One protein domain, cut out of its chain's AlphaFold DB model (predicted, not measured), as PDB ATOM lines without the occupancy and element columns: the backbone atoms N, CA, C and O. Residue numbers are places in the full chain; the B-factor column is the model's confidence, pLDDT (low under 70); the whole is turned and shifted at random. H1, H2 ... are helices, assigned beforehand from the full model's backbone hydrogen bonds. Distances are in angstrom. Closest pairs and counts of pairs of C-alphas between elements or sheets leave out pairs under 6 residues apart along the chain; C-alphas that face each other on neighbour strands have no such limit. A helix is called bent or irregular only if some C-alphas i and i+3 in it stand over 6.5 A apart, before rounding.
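What this domain is: This is residues 2 to 50 and 83 to 191 of the 449 residues of an uncharacterized protein of Lottia gigantea (UniProt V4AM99). Four helices, H2 to H5, make a loose up-and-down bundle, each running against the one before it and touching two of the others in a ring. At one end of the bundle H1 points off sideways, with residues 2 to 9 sticking out, and H6 runs on past the same end, with residues 176 to 191 sticking out. The 158 printed residues hold six named helices, H1 to H6, and no named strand: all helix. The whole is loose, with a radius of gyration of the C-alphas of 19.9 A and spans of 66 by 50 by 29 A.

How they stand to each other: H1, residues 3 to 20, is close to but not clearly touching H3, residues 83 to 123, C-alphas 17 and 116 coming closest at 6.7 A. H2, residues 23 to 47, touches residues 92 to 106 of H3 alone, closest at C-alphas 39 and 95, 6.1 A, opposite ways at 32 degrees, only just shallow. H3 and H4, residues 125 to 147, form a helical hairpin, closest at C-alphas 103 and 138, 6.2 A. H4 and H5, residues 153 to 165, form another, closest at C-alphas 137 and 160, 6.0 A. H5 touches H2, closest at C-alphas 161 and 37, 6.7 A. H6, residues 168 to 191, is close to but not clearly touching H2, C-alphas 171 and 26 coming closest at 7.6 A. Every O i to N i+4 pair is within hydrogen-bond range in H2, H4 and H5; in H1 11 of 14 are, in H3 32 of 37, in H6 19 of 20.

Where its parts are: H1 begins at C-alpha 3 (-34.427, -21.111, -12.270). H2 is 36.0 A long, H4 32.3 A. H3, 55.6 A, is irregular, with a kink of 97 degrees near residue 117; C-alphas 116 and 119 are 9.3 A apart. H6, 33.9 A, ends at C-alpha 191 (-47.264, -29.824, 34.319).

The domain as a whole: The C-alphas of Asn 83 and Arg 191 are farthest apart, 71.4 A. Residues 51 to 82 are not printed; C-alphas 50 and 83 are 19.5 A apart across the cut. The links printed whole are tight. pLDDT is under 70 at residues 20 to 21 and 150 to 152.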
ATOM      1  N   ASP A   2     -33.594 -23.654 -16.336       72.19
ATOM      2  CA  ASP A   2     -34.110 -22.354 -15.894       72.19
ATOM      3  C   ASP A   2     -34.572 -22.352 -14.436       72.19
ATOM      4  O   ASP A   2     -35.463 -23.114 -14.050       72.19
ATOM      5  N   THR A   3     -34.043 -21.406 -13.661       80.75
ATOM      6  CA  THR A   3     -34.427 -21.111 -12.270       80.75
ATOM      7  C   THR A   3     -35.919 -20.793 -12.114       80.75
ATOM      8  O   THR A   3     -36.510 -21.072 -11.078       80.75
ATOM      9  N   ARG A   4     -36.583 -20.320 -13.175       77.56
ATOM     10  CA  ARG A   4     -38.037 -20.087 -13.182       77.56
ATOM     11  C   ARG A   4     -38.878 -21.357 -13.055       77.56
ATOM     12  O   ARG A   4     -39.983 -21.301 -12.525       77.56
ATOM     13  N   THR A   5     -38.382 -22.500 -13.530       81.38
ATOM     14  CA  THR A   5     -39.131 -23.765 -13.433       81.38
ATOM     15  C   THR A   5     -39.058 -24.360 -12.028       81.38
ATOM     16  O   THR A   5     -40.040 -24.934 -11.564       81.38
ATOM     17  N   SER A   6     -37.950 -24.166 -11.304       80.81
ATOM     18  CA  SER A   6     -37.805 -24.676  -9.935       80.81
ATOM     19  C   SER A   6     -38.702 -23.964  -8.924       80.81
ATOM     20  O   SER A   6     -39.165 -24.604  -7.981       80.81
ATOM     21  N   ASP A   7     -38.993 -22.679  -9.129       84.50
ATOM     22  CA  ASP A   7     -39.814 -21.901  -8.192       84.50
ATOM     23  C   ASP A   7     -41.293 -22.297  -8.272       84.50
ATOM     24  O   ASP A   7     -41.961 -22.446  -7.246       84.50
ATOM     25  N   TRP A   8     -41.790 -22.575  -9.485       85.25
ATOM     26  CA  TRP A   8     -43.145 -23.093  -9.683       85.25
ATOM     27  C   TRP A   8     -43.321 -24.476  -9.045       85.25
ATOM     28  O   TRP A   8     -44.304 -24.713  -8.342       85.25
ATOM     29  N   TRP A   9     -42.330 -25.360  -9.207       81.44
ATOM     30  CA  TRP A   9     -42.333 -26.680  -8.571       81.44
ATOM     31  C   TRP A   9     -42.331 -26.599  -7.042       81.44
ATOM     32  O   TRP A   9     -43.082 -27.336  -6.409       81.44
ATOM     33  N   ARG A  10     -41.553 -25.687  -6.440       80.31
ATOM     34  CA  ARG A  10     -41.536 -25.487  -4.979       80.31
ATOM     35  C   ARG A  10     -42.866 -24.964  -4.446       80.31
ATOM     36  O   ARG A  10     -43.365 -25.478  -3.450       80.31
ATOM     37  N   SER A  11     -43.460 -23.983  -5.124       83.69
ATOM     38  CA  SER A  11     -44.745 -23.412  -4.705       83.69
ATOM     39  C   SER A  11     -45.894 -24.417  -4.848       83.69
ATOM     40  O   SER A  11     -46.759 -24.512  -3.976       83.69
ATOM     41  N   CYS A  12     -45.877 -25.226  -5.913       81.69
ATOM     42  CA  CYS A  12     -46.853 -26.294  -6.106       81.69
ATOM     43  C   CYS A  12     -46.673 -27.417  -5.070       81.69
ATOM     44  O   CYS A  12     -47.656 -27.841  -4.467       81.69
ATOM     45  N   MET A  13     -45.426 -27.823  -4.794       77.94
ATOM     46  CA  MET A  13     -45.098 -28.811  -3.759       77.94
ATOM     47  C   MET A  13     -45.576 -28.390  -2.375       77.94
ATOM     48  O   MET A  13     -46.218 -29.197  -1.722       77.94
ATOM     49  N   GLY A  14     -45.361 -27.140  -1.952       79.12
ATOM     50  CA  GLY A  14     -45.790 -26.693  -0.620       79.12
ATOM     51  C   GLY A  14     -47.309 -26.777  -0.409       79.12
ATOM     52  O   GLY A  14     -47.776 -27.174   0.656       79.12
ATOM     53  N   ARG A  15     -48.104 -26.488  -1.450       81.00
ATOM     54  CA  ARG A  15     -49.572 -26.658  -1.407       81.00
ATOM     55  C   ARG A  15     -50.003 -28.120  -1.457       81.00
ATOM     56  O   ARG A  15     -51.067 -28.464  -0.944       81.00
ATOM     57  N   LEU A  16     -49.218 -28.958  -2.130       73.31
ATOM     58  CA  LEU A  16     -49.447 -30.395  -2.184       73.31
ATOM     59  C   LEU A  16     -49.120 -31.026  -0.829       73.31
ATOM     60  O   LEU A  16     -49.868 -31.872  -0.366       73.31
ATOM     61  N   GLU A  17     -48.052 -30.579  -0.176       72.69
ATOM     62  CA  GLU A  17     -47.547 -31.112   1.084       72.69
ATOM     63  C   GLU A  17     -48.546 -30.896   2.222       72.69
ATOM     64  O   GLU A  17     -48.892 -31.860   2.897       72.69
ATOM     65  N   SER A  18     -49.133 -29.700   2.353       74.75
ATOM     66  CA  SER A  18     -50.151 -29.436   3.384       74.75
ATOM     67  C   SER A  18     -51.423 -30.276   3.226       74.75
ATOM     68  O   SER A  18     -52.087 -30.584   4.213       74.75
ATOM     69  N   LYS A  19     -51.758 -30.698   1.997       70.75
ATOM     70  CA  LYS A  19     -52.920 -31.560   1.725       70.75
ATOM     71  C   LYS A  19     -52.588 -33.051   1.739       70.75
ATOM     72  O   LYS A  19     -53.413 -33.841   2.192       70.75
ATOM     73  N   LEU A  20     -51.410 -33.451   1.254       64.44
ATOM     74  CA  LEU A  20     -50.984 -34.853   1.228       64.44
ATOM     75  C   LEU A  20     -50.578 -35.353   2.604       64.44
ATOM     76  O   LEU A  20     -50.743 -36.538   2.847       64.44
ATOM     77  N   TYR A  21     -50.082 -34.507   3.504       67.62
ATOM     78  CA  TYR A  21     -49.732 -34.949   4.856       67.62
ATOM     79  C   TYR A  21     -50.933 -35.192   5.772       67.62
ATOM     80  O   TYR A  21     -50.766 -35.571   6.928       67.62
ATOM     81  N   GLY A  22     -52.148 -34.987   5.264       70.44
ATOM     82  CA  GLY A  22     -53.360 -35.265   6.011       70.44
ATOM     83  C   GLY A  22     -53.566 -36.758   6.270       70.44
ATOM     84  O   GLY A  22     -53.118 -37.628   5.519       70.44
ATOM     85  N   VAL A  23     -54.372 -37.031   7.297       77.25
ATOM     86  CA  VAL A  23     -54.905 -38.351   7.689       77.25
ATOM     87  C   VAL A  23     -55.406 -39.175   6.487       77.25
ATOM     88  O   VAL A  23     -55.373 -40.406   6.516       77.25
ATOM     89  N   CYS A  24     -55.825 -38.514   5.404       81.06
ATOM     90  CA  CYS A  24     -56.274 -39.136   4.164       81.06
ATOM     91  C   CYS A  24     -55.216 -40.018   3.488       81.06
ATOM     92  O   CYS A  24     -55.560 -41.132   3.100       81.06
ATOM     93  N   ILE A  25     -53.954 -39.580   3.354       82.31
ATOM     94  CA  ILE A  25     -52.947 -40.400   2.653       82.31
ATOM     95  C   ILE A  25     -52.562 -41.625   3.480       82.31
ATOM     96  O   ILE A  25     -52.359 -42.713   2.949       82.31
ATOM     97  N   GLU A  26     -52.492 -41.472   4.800       80.44
ATOM     98  CA  GLU A  26     -52.192 -42.583   5.699       80.44
ATOM     99  C   GLU A  26     -53.327 -43.602   5.682       80.44
ATOM    100  O   GLU A  26     -53.090 -44.805   5.582       80.44
ATOM    101  N   THR A  27     -54.569 -43.117   5.694       85.25
ATOM    102  CA  THR A  27     -55.745 -43.978   5.575       85.25
ATOM    103  C   THR A  27     -55.763 -44.674   4.219       85.25
ATOM    104  O   THR A  27     -55.987 -45.881   4.178       85.25
ATOM    105  N   SER A  28     -55.434 -43.973   3.126       85.75
ATOM    106  CA  SER A  28     -55.366 -44.583   1.793       85.75
ATOM    107  C   SER A  28     -54.305 -45.673   1.698       85.75
ATOM    108  O   SER A  28     -54.523 -46.680   1.039       85.75
ATOM    109  N   VAL A  29     -53.170 -45.511   2.383       84.38
ATOM    110  CA  VAL A  29     -52.122 -46.540   2.434       84.38
ATOM    111  C   VAL A  29     -52.646 -47.795   3.098       84.38
ATOM    112  O   VAL A  29     -52.458 -48.896   2.582       84.38
ATOM    113  N   ILE A  30     -53.299 -47.634   4.247       87.19
ATOM    114  CA  ILE A  30     -53.820 -48.759   5.016       87.19
ATOM    115  C   ILE A  30     -54.908 -49.469   4.208       87.19
ATOM    116  O   ILE A  30     -54.845 -50.688   4.077       87.19
ATOM    117  N   THR A  31     -55.846 -48.731   3.602       89.62
ATOM    118  CA  THR A  31     -56.916 -49.325   2.784       89.62
ATOM    119  C   THR A  31     -56.382 -49.986   1.518       89.62
ATOM    120  O   THR A  31     -56.795 -51.091   1.182       89.62
ATOM    121  N   LEU A  32     -55.411 -49.379   0.833       89.31
ATOM    122  CA  LEU A  32     -54.749 -50.024  -0.299       89.31
ATOM    123  C   LEU A  32     -54.016 -51.288   0.147       89.31
ATOM    124  O   LEU A  32     -54.036 -52.280  -0.574       89.31
ATOM    125  N   THR A  33     -53.395 -51.289   1.330       87.69
ATOM    126  CA  THR A  33     -52.653 -52.452   1.846       87.69
ATOM    127  C   THR A  33     -53.605 -53.589   2.184       87.69
ATOM    128  O   THR A  33     -53.333 -54.734   1.826       87.69
ATOM    129  N   THR A  34     -54.758 -53.298   2.790       89.31
ATOM    130  CA  THR A  34     -55.775 -54.319   3.070       89.31
ATOM    131  C   THR A  34     -56.388 -54.876   1.786       89.31
ATOM    132  O   THR A  34     -56.481 -56.094   1.649       89.31
ATOM    133  N   ILE A  35     -56.717 -54.025   0.806       90.44
ATOM    134  CA  ILE A  35     -57.212 -54.459  -0.514       90.44
ATOM    135  C   ILE A  35     -56.157 -55.307  -1.236       90.44
ATOM    136  O   ILE A  35     -56.476 -56.339  -1.823       90.44
ATOM    137  N   SER A  36     -54.889 -54.906  -1.164       88.50
ATOM    138  CA  SER A  36     -53.752 -55.618  -1.750       88.50
ATOM    139  C   SER A  36     -53.605 -57.032  -1.191       88.50
ATOM    140  O   SER A  36     -53.471 -57.999  -1.942       88.50
ATOM    141  N   VAL A  37     -53.661 -57.157   0.136       87.62
ATOM    142  CA  VAL A  37     -53.623 -58.440   0.844       87.62
ATOM    143  C   VAL A  37     -54.830 -59.295   0.476       87.62
ATOM    144  O   VAL A  37     -54.668 -60.487   0.217       87.62
ATOM    145  N   LEU A  38     -56.025 -58.702   0.400       89.00
ATOM    146  CA  LEU A  38     -57.244 -59.412   0.022       89.00
ATOM    147  C   LEU A  38     -57.160 -59.951  -1.413       89.00
ATOM    148  O   LEU A  38     -57.499 -61.109  -1.646       89.00
ATOM    149  N   ALA A  39     -56.646 -59.156  -2.356       87.94
ATOM    150  CA  ALA A  39     -56.468 -59.564  -3.748       87.94
ATOM    151  C   ALA A  39     -55.503 -60.753  -3.882       87.94
ATOM    152  O   ALA A  39     -55.818 -61.723  -4.569       87.94
ATOM    153  N   VAL A  40     -54.363 -60.719  -3.180       85.56
ATOM    154  CA  VAL A  40     -53.398 -61.834  -3.205       85.56
ATOM    155  C   VAL A  40     -53.936 -63.062  -2.473       85.56
ATOM    156  O   VAL A  40     -53.731 -64.187  -2.918       85.56
ATOM    157  N   THR A  41     -54.675 -62.867  -1.380       87.38
ATOM    158  CA  THR A  41     -55.347 -63.971  -0.678       87.38
ATOM    159  C   THR A  41     -56.391 -64.633  -1.582       87.38
ATOM    160  O   THR A  41     -56.483 -65.856  -1.606       87.38
ATOM    161  N   GLY A  42     -57.127 -63.850  -2.379       87.00
ATOM    162  CA  GLY A  42     -58.052 -64.353  -3.398       87.00
ATOM    163  C   GLY A  42     -57.347 -65.162  -4.490       87.00
ATOM    164  O   GLY A  42     -57.792 -66.258  -4.827       87.00
ATOM    165  N   GLU A  43     -56.206 -64.674  -4.985       85.56
ATOM    166  CA  GLU A  43     -55.363 -65.405  -5.941       85.56
ATOM    167  C   GLU A  43     -54.870 -66.742  -5.359       85.56
ATOM    168  O   GLU A  43     -54.974 -67.782  -6.015       85.56
ATOM    169  N   LEU A  44     -54.414 -66.748  -4.101       84.38
ATOM    170  CA  LEU A  44     -53.990 -67.954  -3.382       84.38
ATOM    171  C   LEU A  44     -55.142 -68.946  -3.170       84.38
ATOM    172  O   LEU A  44     -54.960 -70.142  -3.395       84.38
ATOM    173  N   LEU A  45     -56.330 -68.473  -2.783       85.69
ATOM    174  CA  LEU A  45     -57.524 -69.306  -2.589       85.69
ATOM    175  C   LEU A  45     -57.945 -70.015  -3.882       85.69
ATOM    176  O   LEU A  45     -58.240 -71.212  -3.858       85.69
ATOM    177  N   ILE A  46     -57.927 -69.298  -5.010       84.31
ATOM    178  CA  ILE A  46     -58.212 -69.872  -6.334       84.31
ATOM    179  C   ILE A  46     -57.104 -70.857  -6.732       84.31
ATOM    180  O   ILE A  46     -57.389 -71.956  -7.214       84.31
ATOM    181  N   GLY A  47     -55.839 -70.493  -6.493       79.62
ATOM    182  CA  GLY A  47     -54.674 -71.312  -6.824       79.62
ATOM    183  C   GLY A  47     -54.606 -72.633  -6.055       79.62
ATOM    184  O   GLY A  47     -54.202 -73.646  -6.622       79.62
ATOM    185  N   LEU A  48     -55.053 -72.654  -4.797       81.00
ATOM    186  CA  LEU A  48     -55.039 -73.852  -3.952       81.00
ATOM    187  C   LEU A  48     -56.107 -74.887  -4.328       81.00
ATOM    188  O   LEU A  48     -56.140 -75.952  -3.715       81.00
ATOM    189  N   LYS A  49     -56.972 -74.606  -5.317       76.31
ATOM    190  CA  LYS A  49     -58.055 -75.507  -5.749       76.31
ATOM    191  C   LYS A  49     -58.856 -76.074  -4.566       76.31
ATOM    192  O   LYS A  49     -59.356 -77.189  -4.635       76.31
ATOM    193  N   ILE A  50     -59.016 -75.305  -3.484       76.19
ATOM    194  CA  ILE A  50     -59.768 -75.733  -2.287       76.19
ATOM    195  C   ILE A  50     -61.246 -76.011  -2.632       76.19
ATOM    196  O   ILE A  50     -61.926 -76.730  -1.910       76.19
ATOM    197  N   ASN A  83     -67.213 -73.141 -20.262       81.06
ATOM    198  CA  ASN A  83     -67.529 -71.814 -19.731       81.06
ATOM    199  C   ASN A  83     -66.998 -71.618 -18.299       81.06
ATOM    200  O   ASN A  83     -66.565 -70.521 -17.943       81.06
ATOM    201  N   LEU A  84     -66.986 -72.673 -17.472       82.19
ATOM    202  CA  LEU A  84     -66.495 -72.588 -16.092       82.19
ATOM    203  C   LEU A  84     -64.971 -72.421 -16.048       82.19
ATOM    204  O   LEU A  84     -64.451 -71.576 -15.317       82.19
ATOM    205  N   THR A  85     -64.256 -73.196 -16.863       82.75
ATOM    206  CA  THR A  85     -62.790 -73.120 -16.960       82.75
ATOM    207  C   THR A  85     -62.328 -71.759 -17.484       82.75
ATOM    208  O   THR A  85     -61.355 -71.197 -16.970       82.75
ATOM    209  N   LEU A  86     -63.073 -71.172 -18.426       87.12
ATOM    210  CA  LEU A  86     -62.830 -69.822 -18.928       87.12
ATOM    211  C   LEU A  86     -63.005 -68.754 -17.837       87.12
ATOM    212  O   LEU A  86     -62.143 -67.887 -17.684       87.12
ATOM    213  N   ASN A  87     -64.077 -68.830 -17.045       88.38
ATOM    214  CA  ASN A  87     -64.343 -67.858 -15.979       88.38
ATOM    215  C   ASN A  87     -63.239 -67.853 -14.912       88.38
ATOM    216  O   ASN A  87     -62.808 -66.786 -14.474       88.38
ATOM    217  N   ILE A  88     -62.724 -69.030 -14.544       86.31
ATOM    218  CA  ILE A  88     -61.610 -69.156 -13.591       86.31
ATOM    219  C   ILE A  88     -60.328 -68.538 -14.166       86.31
ATOM    220  O   ILE A  88     -59.601 -67.839 -13.457       86.31
ATOM    221  N   PHE A  89     -60.056 -68.745 -15.458       86.69
ATOM    222  CA  PHE A  89     -58.898 -68.148 -16.126       86.69
ATOM    223  C   PHE A  89     -58.974 -66.616 -16.170       86.69
ATOM    224  O   PHE A  89     -57.983 -65.935 -15.888       86.69
ATOM    225  N   ILE A  90     -60.153 -66.071 -16.484       90.88
ATOM    226  CA  ILE A  90     -60.391 -64.623 -16.504       90.88
ATOM    227  C   ILE A  90     -60.221 -64.046 -15.097       90.88
ATOM    228  O   ILE A  90     -59.492 -63.067 -14.937       90.88
ATOM    229  N   ALA A  91     -60.817 -64.674 -14.080       89.12
ATOM    230  CA  ALA A  91     -60.689 -64.236 -12.692       89.12
ATOM    231  C   ALA A  91     -59.217 -64.180 -12.255       89.12
ATOM    232  O   ALA A  91     -58.763 -63.154 -11.752       89.12
ATOM    233  N   ASN A  92     -58.440 -65.231 -12.533       85.50
ATOM    234  CA  ASN A  92     -57.013 -65.270 -12.209       85.50
ATOM    235  C   ASN A  92     -56.223 -64.151 -12.919       85.50
ATOM    236  O   ASN A  92     -55.403 -63.466 -12.308       85.50
ATOM    237  N   CYS A  93     -56.520 -63.886 -14.197       86.62
ATOM    238  CA  CYS A  93     -55.906 -62.768 -14.914       86.62
ATOM    239  C   CYS A  93     -56.226 -61.418 -14.257       86.62
ATOM    240  O   CYS A  93     -55.324 -60.596 -14.095       86.62
ATOM    241  N   VAL A  94     -57.482 -61.196 -13.861       90.69
ATOM    242  CA  VAL A  94     -57.913 -59.953 -13.205       90.69
ATOM    243  C   VAL A  94     -57.217 -59.772 -11.860       90.69
ATOM    244  O   VAL A  94     -56.678 -58.691 -11.619       90.69
ATOM    245  N   PHE A  95     -57.152 -60.805 -11.014       87.44
ATOM    246  CA  PHE A  95     -56.458 -60.716  -9.723       87.44
ATOM    247  C   PHE A  95     -54.973 -60.398  -9.897       87.44
ATOM    248  O   PHE A  95     -54.471 -59.477  -9.251       87.44
ATOM    249  N   ARG A  96     -54.306 -61.058 -10.849       84.56
ATOM    250  CA  ARG A  96     -52.882 -60.841 -11.125       84.56
ATOM    251  C   ARG A  96     -52.571 -59.436 -11.654       84.56
ATOM    252  O   ARG A  96     -51.562 -58.844 -11.286       84.56
ATOM    253  N   TYR A  97     -53.413 -58.878 -12.526       90.06
ATOM    254  CA  TYR A  97     -53.220 -57.497 -12.992       90.06
ATOM    255  C   TYR A  97     -53.580 -56.474 -11.912       90.06
ATOM    256  O   TYR A  97     -52.877 -55.479 -11.755       90.06
ATOM    257  N   THR A  98     -54.636 -56.728 -11.140       90.00
ATOM    258  CA  THR A  98     -55.041 -55.856 -10.030       90.00
ATOM    259  C   THR A  98     -53.953 -55.774  -8.966       90.00
ATOM    260  O   THR A  98     -53.615 -54.678  -8.522       90.00
ATOM    261  N   SER A  99     -53.347 -56.906  -8.597       87.44
ATOM    262  CA  SER A  99     -52.271 -56.944  -7.604       87.44
ATOM    263  C   SER A  99     -51.034 -56.158  -8.057       87.44
ATOM    264  O   SER A  99     -50.461 -55.435  -7.237       87.44
ATOM    265  N   LEU A 100     -50.697 -56.206  -9.353       90.06
ATOM    266  CA  LEU A 100     -49.629 -55.404  -9.957       90.06
ATOM    267  C   LEU A 100     -49.948 -53.906  -9.962       90.06
ATOM    268  O   LEU A 100     -49.089 -53.091  -9.633       90.06
ATOM    269  N   VAL A 101     -51.167 -53.525 -10.358       93.25
ATOM    270  CA  VAL A 101     -51.585 -52.114 -10.389       93.25
ATOM    271  C   VAL A 101     -51.492 -51.515  -8.990       93.25
ATOM    272  O   VAL A 101     -50.949 -50.425  -8.824       93.25
ATOM    273  N   ILE A 102     -51.942 -52.250  -7.973       90.19
ATOM    274  CA  ILE A 102     -51.837 -51.814  -6.578       90.19
ATOM    275  C   ILE A 102     -50.365 -51.674  -6.157       90.19
ATOM    276  O   ILE A 102     -50.003 -50.684  -5.520       90.19
ATOM    277  N   ALA A 103     -49.484 -52.596  -6.554       89.56
ATOM    278  CA  ALA A 103     -48.055 -52.475  -6.267       89.56
ATOM    279  C   ALA A 103     -47.392 -51.281  -6.970       89.56
ATOM    280  O   ALA A 103     -46.565 -50.590  -6.371       89.56
ATOM    281  N   ALA A 104     -47.795 -50.980  -8.206       93.12
ATOM    282  CA  ALA A 104     -47.346 -49.790  -8.920       93.12
ATOM    283  C   ALA A 104     -47.819 -48.499  -8.230       93.12
ATOM    284  O   ALA A 104     -47.042 -47.550  -8.116       93.12
ATOM    285  N   LEU A 105     -49.055 -48.473  -7.715       91.50
ATOM    286  CA  LEU A 105     -49.561 -47.356  -6.912       91.50
ATOM    287  C   LEU A 105     -48.743 -47.169  -5.629       91.50
ATOM    288  O   LEU A 105     -48.396 -46.037  -5.304       91.50
ATOM    289  N   PHE A 106     -48.348 -48.249  -4.951       87.94
ATOM    290  CA  PHE A 106     -47.472 -48.151  -3.779       87.94
ATOM    291  C   PHE A 106     -46.082 -47.623  -4.100       87.94
ATOM    292  O   PHE A 106     -45.525 -46.847  -3.321       87.94
ATOM    293  N   LEU A 107     -45.509 -48.044  -5.226       91.75
ATOM    294  CA  LEU A 107     -44.228 -47.513  -5.670       91.75
ATOM    295  C   LEU A 107     -44.351 -46.016  -5.968       91.75
ATOM    296  O   LEU A 107     -43.520 -45.230  -5.517       91.75
ATOM    297  N   LEU A 108     -45.406 -45.614  -6.682       92.44
ATOM    298  CA  LEU A 108     -45.680 -44.215  -6.998       92.44
ATOM    299  C   LEU A 108     -45.854 -43.374  -5.729       92.44
ATOM    300  O   LEU A 108     -45.295 -42.286  -5.630       92.44
ATOM    301  N   GLU A 109     -46.589 -43.883  -4.750       88.19
ATOM    302  CA  GLU A 109     -46.824 -43.216  -3.474       88.19
ATOM    303  C   GLU A 109     -45.527 -43.020  -2.673       88.19
ATOM    304  O   GLU A 109     -45.274 -41.939  -2.141       88.19
ATOM    305  N   ILE A 110     -44.661 -44.034  -2.628       87.44
ATOM    306  CA  ILE A 110     -43.347 -43.934  -1.977       87.44
ATOM    307  C   ILE A 110     -42.458 -42.938  -2.707       87.44
ATOM    308  O   ILE A 110     -41.821 -42.104  -2.065       87.44
ATOM    309  N   CYS A 111     -42.458 -42.962  -4.040       90.69
ATOM    310  CA  CYS A 111     -41.765 -41.964  -4.843       90.69
ATOM    311  C   CYS A 111     -42.279 -40.553  -4.533       90.69
ATOM    312  O   CYS A 111     -41.472 -39.656  -4.311       90.69
ATOM    313  N   LEU A 112     -43.598 -40.355  -4.432       88.25
ATOM    314  CA  LEU A 112     -44.198 -39.074  -4.049       88.25
ATOM    315  C   LEU A 112     -43.774 -38.642  -2.639       88.25
ATOM    316  O   LEU A 112     -43.414 -37.484  -2.447       88.25
ATOM    317  N   LYS A 113     -43.733 -39.562  -1.669       84.31
ATOM    318  CA  LYS A 113     -43.262 -39.288  -0.300       84.31
ATOM    319  C   LYS A 113     -41.787 -38.890  -0.254       84.31
ATOM    320  O   LYS A 113     -41.431 -37.955   0.465       84.31
ATOM    321  N   ILE A 114     -40.939 -39.572  -1.022       87.81
ATOM    322  CA  ILE A 114     -39.510 -39.252  -1.139       87.81
ATOM    323  C   ILE A 114     -39.333 -37.890  -1.811       87.81
ATOM    324  O   ILE A 114     -38.523 -37.086  -1.356       87.81
ATOM    325  N   LEU A 115     -40.104 -37.606  -2.864       87.06
ATOM    326  CA  LEU A 115     -40.056 -36.321  -3.554       87.06
ATOM    327  C   LEU A 115     -40.511 -35.180  -2.639       87.06
ATOM    328  O   LEU A 115     -39.851 -34.146  -2.627       87.06
ATOM    329  N   ALA A 116     -41.580 -35.374  -1.860       85.12
ATOM    330  CA  ALA A 116     -42.103 -34.369  -0.935       85.12
ATOM    331  C   ALA A 116     -41.110 -34.066   0.199       85.12
ATOM    332  O   ALA A 116     -40.713 -32.921   0.382       85.12
ATOM    333  N   ARG A 117     -40.613 -35.097   0.901       80.31
ATOM    334  CA  ARG A 117     -39.663 -34.923   2.022       80.31
ATOM    335  C   ARG A 117     -38.235 -34.587   1.581       80.31
ATOM    336  O   ARG A 117     -37.416 -34.145   2.394       80.31
ATOM    337  N   GLY A 118     -37.892 -34.858   0.324       85.75
ATOM    338  CA  GLY A 118     -36.565 -34.639  -0.239       85.75
ATOM    339  C   GLY A 118     -35.446 -35.283   0.588       85.75
ATOM    340  O   GLY A 118     -35.488 -36.461   0.940       85.75
ATOM    341  N   ARG A 119     -34.415 -34.492   0.922       84.31
ATOM    342  CA  ARG A 119     -33.233 -34.958   1.674       84.31
ATOM    343  C   ARG A 119     -33.532 -35.391   3.113       84.31
ATOM    344  O   ARG A 119     -32.785 -36.206   3.644       84.31
ATOM    345  N   SER A 120     -34.605 -34.882   3.723       82.31
ATOM    346  CA  SER A 120     -34.961 -35.199   5.114       82.31
ATOM    347  C   SER A 120     -35.356 -36.671   5.289       82.31
ATOM    348  O   SER A 120     -35.125 -37.271   6.338       82.31
ATOM    349  N   PHE A 121     -35.852 -37.308   4.222       80.00
ATOM    350  CA  PHE A 121     -36.201 -38.729   4.227       80.00
ATOM    351  C   PHE A 121     -35.010 -39.640   4.568       80.00
ATOM    352  O   PHE A 121     -35.178 -40.673   5.211       80.00
ATOM    353  N   PHE A 122     -33.790 -39.238   4.199       84.69
ATOM    354  CA  PHE A 122     -32.599 -40.060   4.414       84.69
ATOM    355  C   PHE A 122     -32.076 -40.046   5.858       84.69
ATOM    356  O   PHE A 122     -31.159 -40.799   6.178       84.69
ATOM    357  N   VAL A 123     -32.650 -39.224   6.743       89.00
ATOM    358  CA  VAL A 123     -32.254 -39.170   8.161       89.00
ATOM    359  C   VAL A 123     -32.781 -40.384   8.932       89.00
ATOM    360  O   VAL A 123     -32.179 -40.803   9.919       89.00
ATOM    361  N   PHE A 124     -33.872 -40.997   8.464       84.06
ATOM    362  CA  PHE A 124     -34.520 -42.114   9.144       84.06
ATOM    363  C   PHE A 124     -34.206 -43.442   8.436       84.06
ATOM    364  O   PHE A 124     -34.884 -43.789   7.466       84.06
ATOM    365  N   PRO A 125     -33.232 -44.239   8.922       85.94
ATOM    366  CA  PRO A 125     -32.804 -45.468   8.247       85.94
ATOM    367  C   PRO A 125     -33.945 -46.482   8.076       85.94
ATOM    368  O   PRO A 125     -34.007 -47.185   7.071       85.94
ATOM    369  N   TRP A 126     -34.897 -46.502   9.014       84.50
ATOM    370  CA  TRP A 126     -36.084 -47.357   8.956       84.50
ATOM    371  C   TRP A 126     -36.995 -47.055   7.760       84.50
ATOM    372  O   TRP A 126     -37.557 -47.979   7.179       84.50
ATOM    373  N   GLN A 127     -37.117 -45.785   7.360       84.88
ATOM    374  CA  GLN A 127     -37.953 -45.395   6.219       84.88
ATOM    375  C   GLN A 127     -37.306 -45.793   4.888       84.88
ATOM    376  O   GLN A 127     -37.992 -46.226   3.966       84.88
ATOM    377  N   ILE A 128     -35.976 -45.697   4.801       89.31
ATOM    378  CA  ILE A 128     -35.214 -46.143   3.627       89.31
ATOM    379  C   ILE A 128     -35.318 -47.661   3.477       89.31
ATOM    380  O   ILE A 128     -35.518 -48.157   2.370       89.31
ATOM    381  N   PHE A 129     -35.192 -48.393   4.587       89.38
ATOM    382  CA  PHE A 129     -35.310 -49.846   4.584       89.38
ATOM    383  C   PHE A 129     -36.690 -50.299   4.096       89.38
ATOM    384  O   PHE A 129     -36.768 -51.172   3.238       89.38
ATOM    385  N   ASP A 130     -37.761 -49.655   4.566       88.25
ATOM    386  CA  ASP A 130     -39.114 -49.910   4.063       88.25
ATOM    387  C   ASP A 130     -39.211 -49.627   2.554       88.25
ATOM    388  O   ASP A 130     -39.601 -50.502   1.784       88.25
ATOM    389  N   GLY A 131     -38.720 -48.458   2.113       89.38
ATOM    390  CA  GLY A 131     -38.560 -48.075   0.702       89.38
ATOM    391  C   GLY A 131     -37.920 -49.166  -0.167       89.38
ATOM    392  O   GLY A 131     -38.415 -49.498  -1.247       89.38
ATOM    393  N   LEU A 132     -36.828 -49.746   0.328       91.50
ATOM    394  CA  LEU A 132     -36.091 -50.817  -0.336       91.50
ATOM    395  C   LEU A 132     -36.916 -52.105  -0.426       91.50
ATOM    396  O   LEU A 132     -36.967 -52.713  -1.494       91.50
ATOM    397  N   VAL A 133     -37.570 -52.512   0.666       90.62
ATOM    398  CA  VAL A 133     -38.423 -53.714   0.693       90.62
ATOM    399  C   VAL A 133     -39.492 -53.628  -0.395       90.62
ATOM    400  O   VAL A 133     -39.712 -54.593  -1.121       90.62
ATOM    401  N   ILE A 134     -40.077 -52.448  -0.585       90.25
ATOM    402  CA  ILE A 134     -41.135 -52.201  -1.572       90.25
ATOM    403  C   ILE A 134     -40.609 -52.336  -2.988       90.25
ATOM    404  O   ILE A 134     -41.226 -52.993  -3.825       90.25
ATOM    405  N   LEU A 135     -39.447 -51.739  -3.244       92.25
ATOM    406  CA  LEU A 135     -38.785 -51.834  -4.534       92.25
ATOM    407  C   LEU A 135     -38.467 -53.294  -4.883       92.25
ATOM    408  O   LEU A 135     -38.698 -53.719  -6.015       92.25
ATOM    409  N   VAL A 136     -37.998 -54.075  -3.903       92.50
ATOM    410  CA  VAL A 136     -37.727 -55.509  -4.069       92.50
ATOM    411  C   VAL A 136     -39.020 -56.280  -4.335       92.50
ATOM    412  O   VAL A 136     -39.065 -57.044  -5.297       92.50
ATOM    413  N   THR A 137     -40.089 -56.050  -3.563       90.75
ATOM    414  CA  THR A 137     -41.385 -56.716  -3.798       90.75
ATOM    415  C   THR A 137     -41.953 -56.404  -5.177       90.75
ATOM    416  O   THR A 137     -42.372 -57.312  -5.888       90.75
ATOM    417  N   PHE A 138     -41.881 -55.146  -5.606       92.50
ATOM    418  CA  PHE A 138     -42.343 -54.732  -6.923       92.50
ATOM    419  C   PHE A 138     -41.502 -55.358  -8.043       92.50
ATOM    420  O   PHE A 138     -42.041 -55.822  -9.046       92.50
ATOM    421  N   GLY A 139     -40.181 -55.432  -7.861       92.31
ATOM    422  CA  GLY A 139     -39.287 -56.117  -8.793       92.31
ATOM    423  C   GLY A 139     -39.609 -57.606  -8.924       92.31
ATOM    424  O   GLY A 139     -39.626 -58.136 -10.036       92.31
ATOM    425  N   ILE A 140     -39.920 -58.270  -7.810       90.38
ATOM    426  CA  ILE A 140     -40.350 -59.673  -7.785       90.38
ATOM    427  C   ILE A 140     -41.671 -59.843  -8.559       90.38
ATOM    428  O   ILE A 140     -41.762 -60.711  -9.427       90.38
ATOM    429  N   GLU A 141     -42.659 -58.977  -8.329       89.00
ATOM    430  CA  GLU A 141     -43.952 -59.017  -9.029       89.00
ATOM    431  C   GLU A 141     -43.832 -58.772 -10.538       89.00
ATOM    432  O   GLU A 141     -44.417 -59.503 -11.338       89.00
ATOM    433  N   ILE A 142     -43.013 -57.800 -10.946       91.56
ATOM    434  CA  ILE A 142     -42.666 -57.583 -12.355       91.56
ATOM    435  C   ILE A 142     -42.040 -58.849 -12.935       91.56
ATOM    436  O   ILE A 142     -42.460 -59.330 -13.989       91.56
ATOM    437  N   THR A 143     -41.049 -59.412 -12.245       90.38
ATOM    438  CA  THR A 143     -40.340 -60.605 -12.717       90.38
ATOM    439  C   THR A 143     -41.309 -61.772 -12.906       90.38
ATOM    440  O   THR A 143     -41.211 -62.474 -13.912       90.38
ATOM    441  N   PHE A 144     -42.310 -61.934 -12.034       84.56
ATOM    442  CA  PHE A 144     -43.338 -62.964 -12.206       84.56
ATOM    443  C   PHE A 144     -44.179 -62.798 -13.462       84.56
ATOM    444  O   PHE A 144     -44.489 -63.787 -14.131       84.56
ATOM    445  N   ILE A 145     -44.515 -61.563 -13.822       85.06
ATOM    446  CA  ILE A 145     -45.307 -61.291 -15.020       85.06
ATOM    447  C   ILE A 145     -44.486 -61.532 -16.287       85.06
ATOM    448  O   ILE A 145     -44.993 -62.130 -17.238       85.06
ATOM    449  N   PHE A 146     -43.226 -61.095 -16.304       87.50
ATOM    450  CA  PHE A 146     -42.399 -61.145 -17.508       87.50
ATOM    451  C   PHE A 146     -41.717 -62.494 -17.738       87.50
ATOM    452  O   PHE A 146     -41.592 -62.917 -18.887       87.50
ATOM    453  N   VAL A 147     -41.274 -63.177 -16.682       85.00
ATOM    454  CA  VAL A 147     -40.367 -64.327 -16.823       85.00
ATOM    455  C   VAL A 147     -41.105 -65.668 -16.895       85.00
ATOM    456  O   VAL A 147     -40.481 -66.653 -17.267       85.00
ATOM    457  N   LYS A 148     -42.427 -65.730 -16.640       77.56
ATOM    458  CA  LYS A 148     -43.219 -66.986 -16.624       77.56
ATOM    459  C   LYS A 148     -42.409 -68.140 -16.005       77.56
ATOM    460  O   LYS A 148     -42.133 -69.138 -16.673       77.56
ATOM    461  N   LEU A 149     -41.953 -67.957 -14.761       72.94
ATOM    462  CA  LEU A 149     -41.106 -68.957 -14.116       72.94
ATOM    463  C   LEU A 149     -41.849 -70.307 -14.038       72.94
ATOM    464  O   LEU A 149     -43.017 -70.324 -13.640       72.94
ATOM    465  N   PRO A 150     -41.199 -71.428 -14.403       66.44
ATOM    466  CA  PRO A 150     -41.697 -72.761 -14.072       66.44
ATOM    467  C   PRO A 150     -41.724 -72.940 -12.539       66.44
ATOM    468  O   PRO A 150     -40.951 -72.287 -11.842       66.44
ATOM    469  N   GLU A 151     -42.642 -73.769 -12.021       64.25
ATOM    470  CA  GLU A 151     -42.908 -73.972 -10.576       64.25
ATOM    471  C   GLU A 151     -41.633 -74.057  -9.704       64.25
ATOM    472  O   GLU A 151     -40.665 -74.670 -10.162       64.25
ATOM    473  N   PRO A 152     -41.588 -73.482  -8.470       66.56
ATOM    474  CA  PRO A 152     -42.680 -73.260  -7.502       66.56
ATOM    475  C   PRO A 152     -43.050 -71.778  -7.278       66.56
ATOM    476  O   PRO A 152     -42.452 -71.059  -6.480       66.56
ATOM    477  N   TYR A 153     -44.113 -71.315  -7.937       75.94
ATOM    478  CA  TYR A 153     -44.600 -69.933  -7.803       75.94
ATOM    479  C   TYR A 153     -45.179 -69.620  -6.408       75.94
ATOM    480  O   TYR A 153     -45.219 -68.463  -5.990       75.94
ATOM    481  N   TRP A 154     -45.625 -70.643  -5.677       75.31
ATOM    482  CA  TRP A 154     -46.356 -70.493  -4.417       75.31
ATOM    483  C   TRP A 154     -45.479 -69.978  -3.263       75.31
ATOM    484  O   TRP A 154     -45.935 -69.155  -2.462       75.31
ATOM    485  N   GLU A 155     -44.213 -70.402  -3.196       82.00
ATOM    486  CA  GLU A 155     -43.279 -69.969  -2.147       82.00
ATOM    487  C   GLU A 155     -43.031 -68.468  -2.257       82.00
ATOM    488  O   GLU A 155     -43.165 -67.716  -1.292       82.00
ATOM    489  N   ALA A 156     -42.754 -68.007  -3.473       83.25
ATOM    490  CA  ALA A 156     -42.473 -66.608  -3.718       83.25
ATOM    491  C   ALA A 156     -43.691 -65.699  -3.532       83.25
ATOM    492  O   ALA A 156     -43.549 -64.611  -2.972       83.25
ATOM    493  N   MET A 157     -44.887 -66.159  -3.912       81.94
ATOM    494  CA  MET A 157     -46.126 -65.433  -3.617       81.94
ATOM    495  C   MET A 157     -46.326 -65.244  -2.111       81.94
ATOM    496  O   MET A 157     -46.694 -64.157  -1.665       81.94
ATOM    497  N   THR A 158     -46.003 -66.260  -1.309       84.81
ATOM    498  CA  THR A 158     -46.100 -66.173   0.155       84.81
ATOM    499  C   THR A 158     -45.140 -65.120   0.719       84.81
ATOM    500  O   THR A 158     -45.531 -64.317   1.568       84.81
ATOM    501  N   TYR A 159     -43.906 -65.047   0.207       87.62
ATOM    502  CA  TYR A 159     -42.954 -64.005   0.608       87.62
ATOM    503  C   TYR A 159     -43.436 -62.597   0.248       87.62
ATOM    504  O   TYR A 159     -43.295 -61.687   1.065       87.62
ATOM    505  N   VAL A 160     -44.048 -62.407  -0.925       86.50
ATOM    506  CA  VAL A 160     -44.627 -61.111  -1.320       86.50
ATOM    507  C   VAL A 160     -45.720 -60.685  -0.339       86.50
ATOM    508  O   VAL A 160     -45.736 -59.532   0.090       86.50
ATOM    509  N   VAL A 161     -46.583 -61.610   0.094       86.81
ATOM    510  CA  VAL A 161     -47.609 -61.328   1.112       86.81
ATOM    511  C   VAL A 161     -46.972 -60.898   2.433       86.81
ATOM    512  O   VAL A 161     -47.332 -59.852   2.971       86.81
ATOM    513  N   ILE A 162     -45.993 -61.651   2.942       89.12
ATOM    514  CA  ILE A 162     -45.321 -61.338   4.216       89.12
ATOM    515  C   ILE A 162     -44.626 -59.969   4.154       89.12
ATOM    516  O   ILE A 162     -44.754 -59.165   5.078       89.12
ATOM    517  N   LEU A 163     -43.933 -59.668   3.053       87.81
ATOM    518  CA  LEU A 163     -43.266 -58.377   2.856       87.81
ATOM    519  C   LEU A 163     -44.267 -57.220   2.727       87.81
ATOM    520  O   LEU A 163     -43.976 -56.110   3.169       87.81
ATOM    521  N   ARG A 164     -45.469 -57.465   2.193       85.94
ATOM    522  CA  ARG A 164     -46.561 -56.479   2.200       85.94
ATOM    523  C   ARG A 164     -47.124 -56.263   3.609       85.94
ATOM    524  O   ARG A 164     -47.379 -55.122   3.979       85.94
ATOM    525  N   TYR A 165     -47.248 -57.308   4.430       88.19
ATOM    526  CA  TYR A 165     -47.670 -57.182   5.836       88.19
ATOM    527  C   TYR A 165     -46.660 -56.434   6.711       88.19
ATOM    528  O   TYR A 165     -47.053 -55.718   7.635       88.19
ATOM    529  N   TRP A 166     -45.367 -56.547   6.401       87.19
ATOM    530  CA  TRP A 166     -44.293 -55.820   7.086       87.19
ATOM    531  C   TRP A 166     -44.494 -54.293   7.096       87.19
ATOM    532  O   TRP A 166     -43.977 -53.611   7.977       87.19
ATOM    533  N   ARG A 167     -45.291 -53.746   6.170       81.62
ATOM    534  CA  ARG A 167     -45.653 -52.320   6.121       81.62
ATOM    535  C   ARG A 167     -46.518 -51.850   7.290       81.62
ATOM    536  O   ARG A 167     -46.506 -50.660   7.598       81.62
ATOM    537  N   ILE A 168     -47.284 -52.736   7.931       84.00
ATOM    538  CA  ILE A 168     -48.281 -52.331   8.937       84.00
ATOM    539  C   ILE A 168     -47.614 -51.710  10.180       84.00
ATOM    540  O   ILE A 168     -47.994 -50.594  10.546       84.00
ATOM    541  N   PRO A 169     -46.598 -52.331  10.815       83.88
ATOM    542  CA  PRO A 169     -45.994 -51.767  12.020       83.88
ATOM    543  C   PRO A 169     -45.336 -50.390  11.818       83.88
ATOM    544  O   PRO A 169     -45.589 -49.513  12.645       83.88
ATOM    545  N   PRO A 170     -44.551 -50.126  10.748       79.06
ATOM    546  CA  PRO A 170     -44.007 -48.791  10.495       79.06
ATOM    547  C   PRO A 170     -45.085 -47.715  10.306       79.06
ATOM    548  O   PRO A 170     -44.947 -46.622  10.855       79.06
ATOM    549  N   VAL A 171     -46.169 -48.027   9.585       77.94
ATOM    550  CA  VAL A 171     -47.298 -47.100   9.388       77.94
ATOM    551  C   VAL A 171     -47.980 -46.785  10.722       77.94
ATOM    552  O   VAL A 171     -48.225 -45.620  11.034       77.94
ATOM    553  N   CYS A 172     -48.206 -47.795  11.565       78.25
ATOM    554  CA  CYS A 172     -48.745 -47.591  12.911       78.25
ATOM    555  C   CYS A 172     -47.791 -46.789  13.813       78.25
ATOM    556  O   CYS A 172     -48.244 -45.938  14.579       78.25
ATOM    557  N   ASN A 173     -46.479 -47.024  13.710       80.88
ATOM    558  CA  ASN A 173     -45.473 -46.349  14.528       80.88
ATOM    559  C   ASN A 173     -45.388 -44.846  14.217       80.88
ATOM    560  O   ASN A 173     -45.234 -44.035  15.127       80.88
ATOM    561  N   ILE A 174     -45.541 -44.444  12.951       73.88
ATOM    562  CA  ILE A 174     -45.582 -43.018  12.582       73.88
ATOM    563  C   ILE A 174     -46.749 -42.321  13.295       73.88
ATOM    564  O   ILE A 174     -46.535 -41.308  13.958       73.88
ATOM    565  N   ARG A 175     -47.952 -42.906  13.251       71.81
ATOM    566  CA  ARG A 175     -49.138 -42.335  13.906       71.81
ATOM    567  C   ARG A 175     -49.020 -42.319  15.426       71.81
ATOM    568  O   ARG A 175     -49.440 -41.351  16.057       71.81
ATOM    569  N   ALA A 176     -48.454 -43.375  16.007       76.19
ATOM    570  CA  ALA A 176     -48.197 -43.441  17.439       76.19
ATOM    571  C   ALA A 176     -47.244 -42.323  17.876       76.19
ATOM    572  O   ALA A 176     -47.528 -41.652  18.857       76.19
ATOM    573  N   ASN A 177     -46.176 -42.065  17.115       76.56
ATOM    574  CA  ASN A 177     -45.222 -41.003  17.434       76.56
ATOM    575  C   ASN A 177     -45.825 -39.602  17.297       76.56
ATOM    576  O   ASN A 177     -45.575 -38.770  18.160       76.56
ATOM    577  N   VAL A 178     -46.641 -39.338  16.269       78.19
ATOM    578  CA  VAL A 178     -47.325 -38.036  16.131       78.19
ATOM    579  C   VAL A 178     -48.244 -37.789  17.325       78.19
ATOM    580  O   VAL A 178     -48.108 -36.774  18.002       78.19
ATOM    581  N   ARG A 179     -49.097 -38.766  17.660       79.94
ATOM    582  CA  ARG A 179     -49.977 -38.659  18.831       79.94
ATOM    583  C   ARG A 179     -49.202 -38.561  20.144       79.94
ATOM    584  O   ARG A 179     -49.639 -37.872  21.053       79.94
ATOM    585  N   LEU A 180     -48.061 -39.241  20.257       81.38
ATOM    586  CA  LEU A 180     -47.201 -39.162  21.435       81.38
ATOM    587  C   LEU A 180     -46.602 -37.759  21.598       81.38
ATOM    588  O   LEU A 180     -46.479 -37.286  22.722       81.38
ATOM    589  N   ILE A 181     -46.226 -37.096  20.501       84.25
ATOM    590  CA  ILE A 181     -45.697 -35.728  20.537       84.25
ATOM    591  C   ILE A 181     -46.787 -34.752  20.987       84.25
ATOM    592  O   ILE A 181     -46.544 -33.987  21.916       84.25
ATOM    593  N   GLU A 182     -47.980 -34.824  20.393       85.94
ATOM    594  CA  GLU A 182     -49.137 -34.007  20.798       85.94
ATOM    595  C   GLU A 182     -49.477 -34.228  22.275       85.94
ATOM    596  O   GLU A 182     -49.581 -33.282  23.054       85.94
ATOM    597  N   PHE A 183     -49.549 -35.494  22.689       88.81
ATOM    598  CA  PHE A 183     -49.819 -35.850  24.075       88.81
ATOM    599  C   PHE A 183     -48.730 -35.343  25.025       88.81
ATOM    600  O   PHE A 183     -49.039 -34.859  26.107       88.81
ATOM    601  N   ASN A 184     -47.452 -35.409  24.638       91.69
ATOM    602  CA  ASN A 184     -46.359 -34.878  25.453       91.69
ATOM    603  C   ASN A 184     -46.424 -33.352  25.585       91.69
ATOM    604  O   ASN A 184     -46.147 -32.844  26.669       91.69
ATOM    605  N   GLN A 185     -46.819 -32.627  24.535       93.62
ATOM    606  CA  GLN A 185     -47.022 -31.175  24.605       93.62
ATOM    607  C   GLN A 185     -48.169 -30.813  25.552       93.62
ATOM    608  O   GLN A 185     -48.035 -29.913  26.383       93.62
ATOM    609  N   GLU A 186     -49.279 -31.548  25.482       94.00
ATOM    610  CA  GLU A 186     -50.391 -31.379  26.417       94.00
ATOM    611  C   GLU A 186     -49.963 -31.718  27.854       94.00
ATOM    612  O   GLU A 186     -50.250 -30.992  28.803       94.00
ATOM    613  N   LEU A 187     -49.185 -32.784  28.030       95.38
ATOM    614  CA  LEU A 187     -48.652 -33.174  29.330       95.38
ATOM    615  C   LEU A 187     -47.717 -32.100  29.915       95.38
ATOM    616  O   LEU A 187     -47.698 -31.885  31.130       95.38
ATOM    617  N   GLU A 188     -46.936 -31.421  29.075       95.44
ATOM    618  CA  GLU A 188     -46.083 -30.303  29.482       95.44
ATOM    619  C   GLU A 188     -46.898 -29.077  29.902       95.44
ATOM    620  O   GLU A 188     -46.594 -28.482  30.943       95.44
ATOM    621  N   SER A 189     -47.971 -28.740  29.182       95.69
ATOM    622  CA  SER A 189     -48.857 -27.633  29.566       95.69
ATOM    623  C   SER A 189     -49.568 -27.918  30.896       95.69
ATOM    624  O   SER A 189     -49.594 -27.058  31.784       95.69
ATOM    625  N   TRP A 190     -50.027 -29.156  31.105       95.56
ATOM    626  CA  TRP A 190     -50.592 -29.617  32.374       95.56
ATOM    627  C   TRP A 190     -49.589 -29.543  33.529       95.56
ATOM    628  O   TRP A 190     -49.930 -29.092  34.626       95.56
ATOM    629  N   ARG A 191     -48.329 -29.941  33.306       96.56
ATOM    630  CA  ARG A 191     -47.264 -29.824  34.319       96.56
ATOM    631  C   ARG A 191     -46.982 -28.367  34.677       96.56
ATOM    632  O   ARG A 191     -46.850 -28.064  35.864       96.56
TER     633      ARG A 191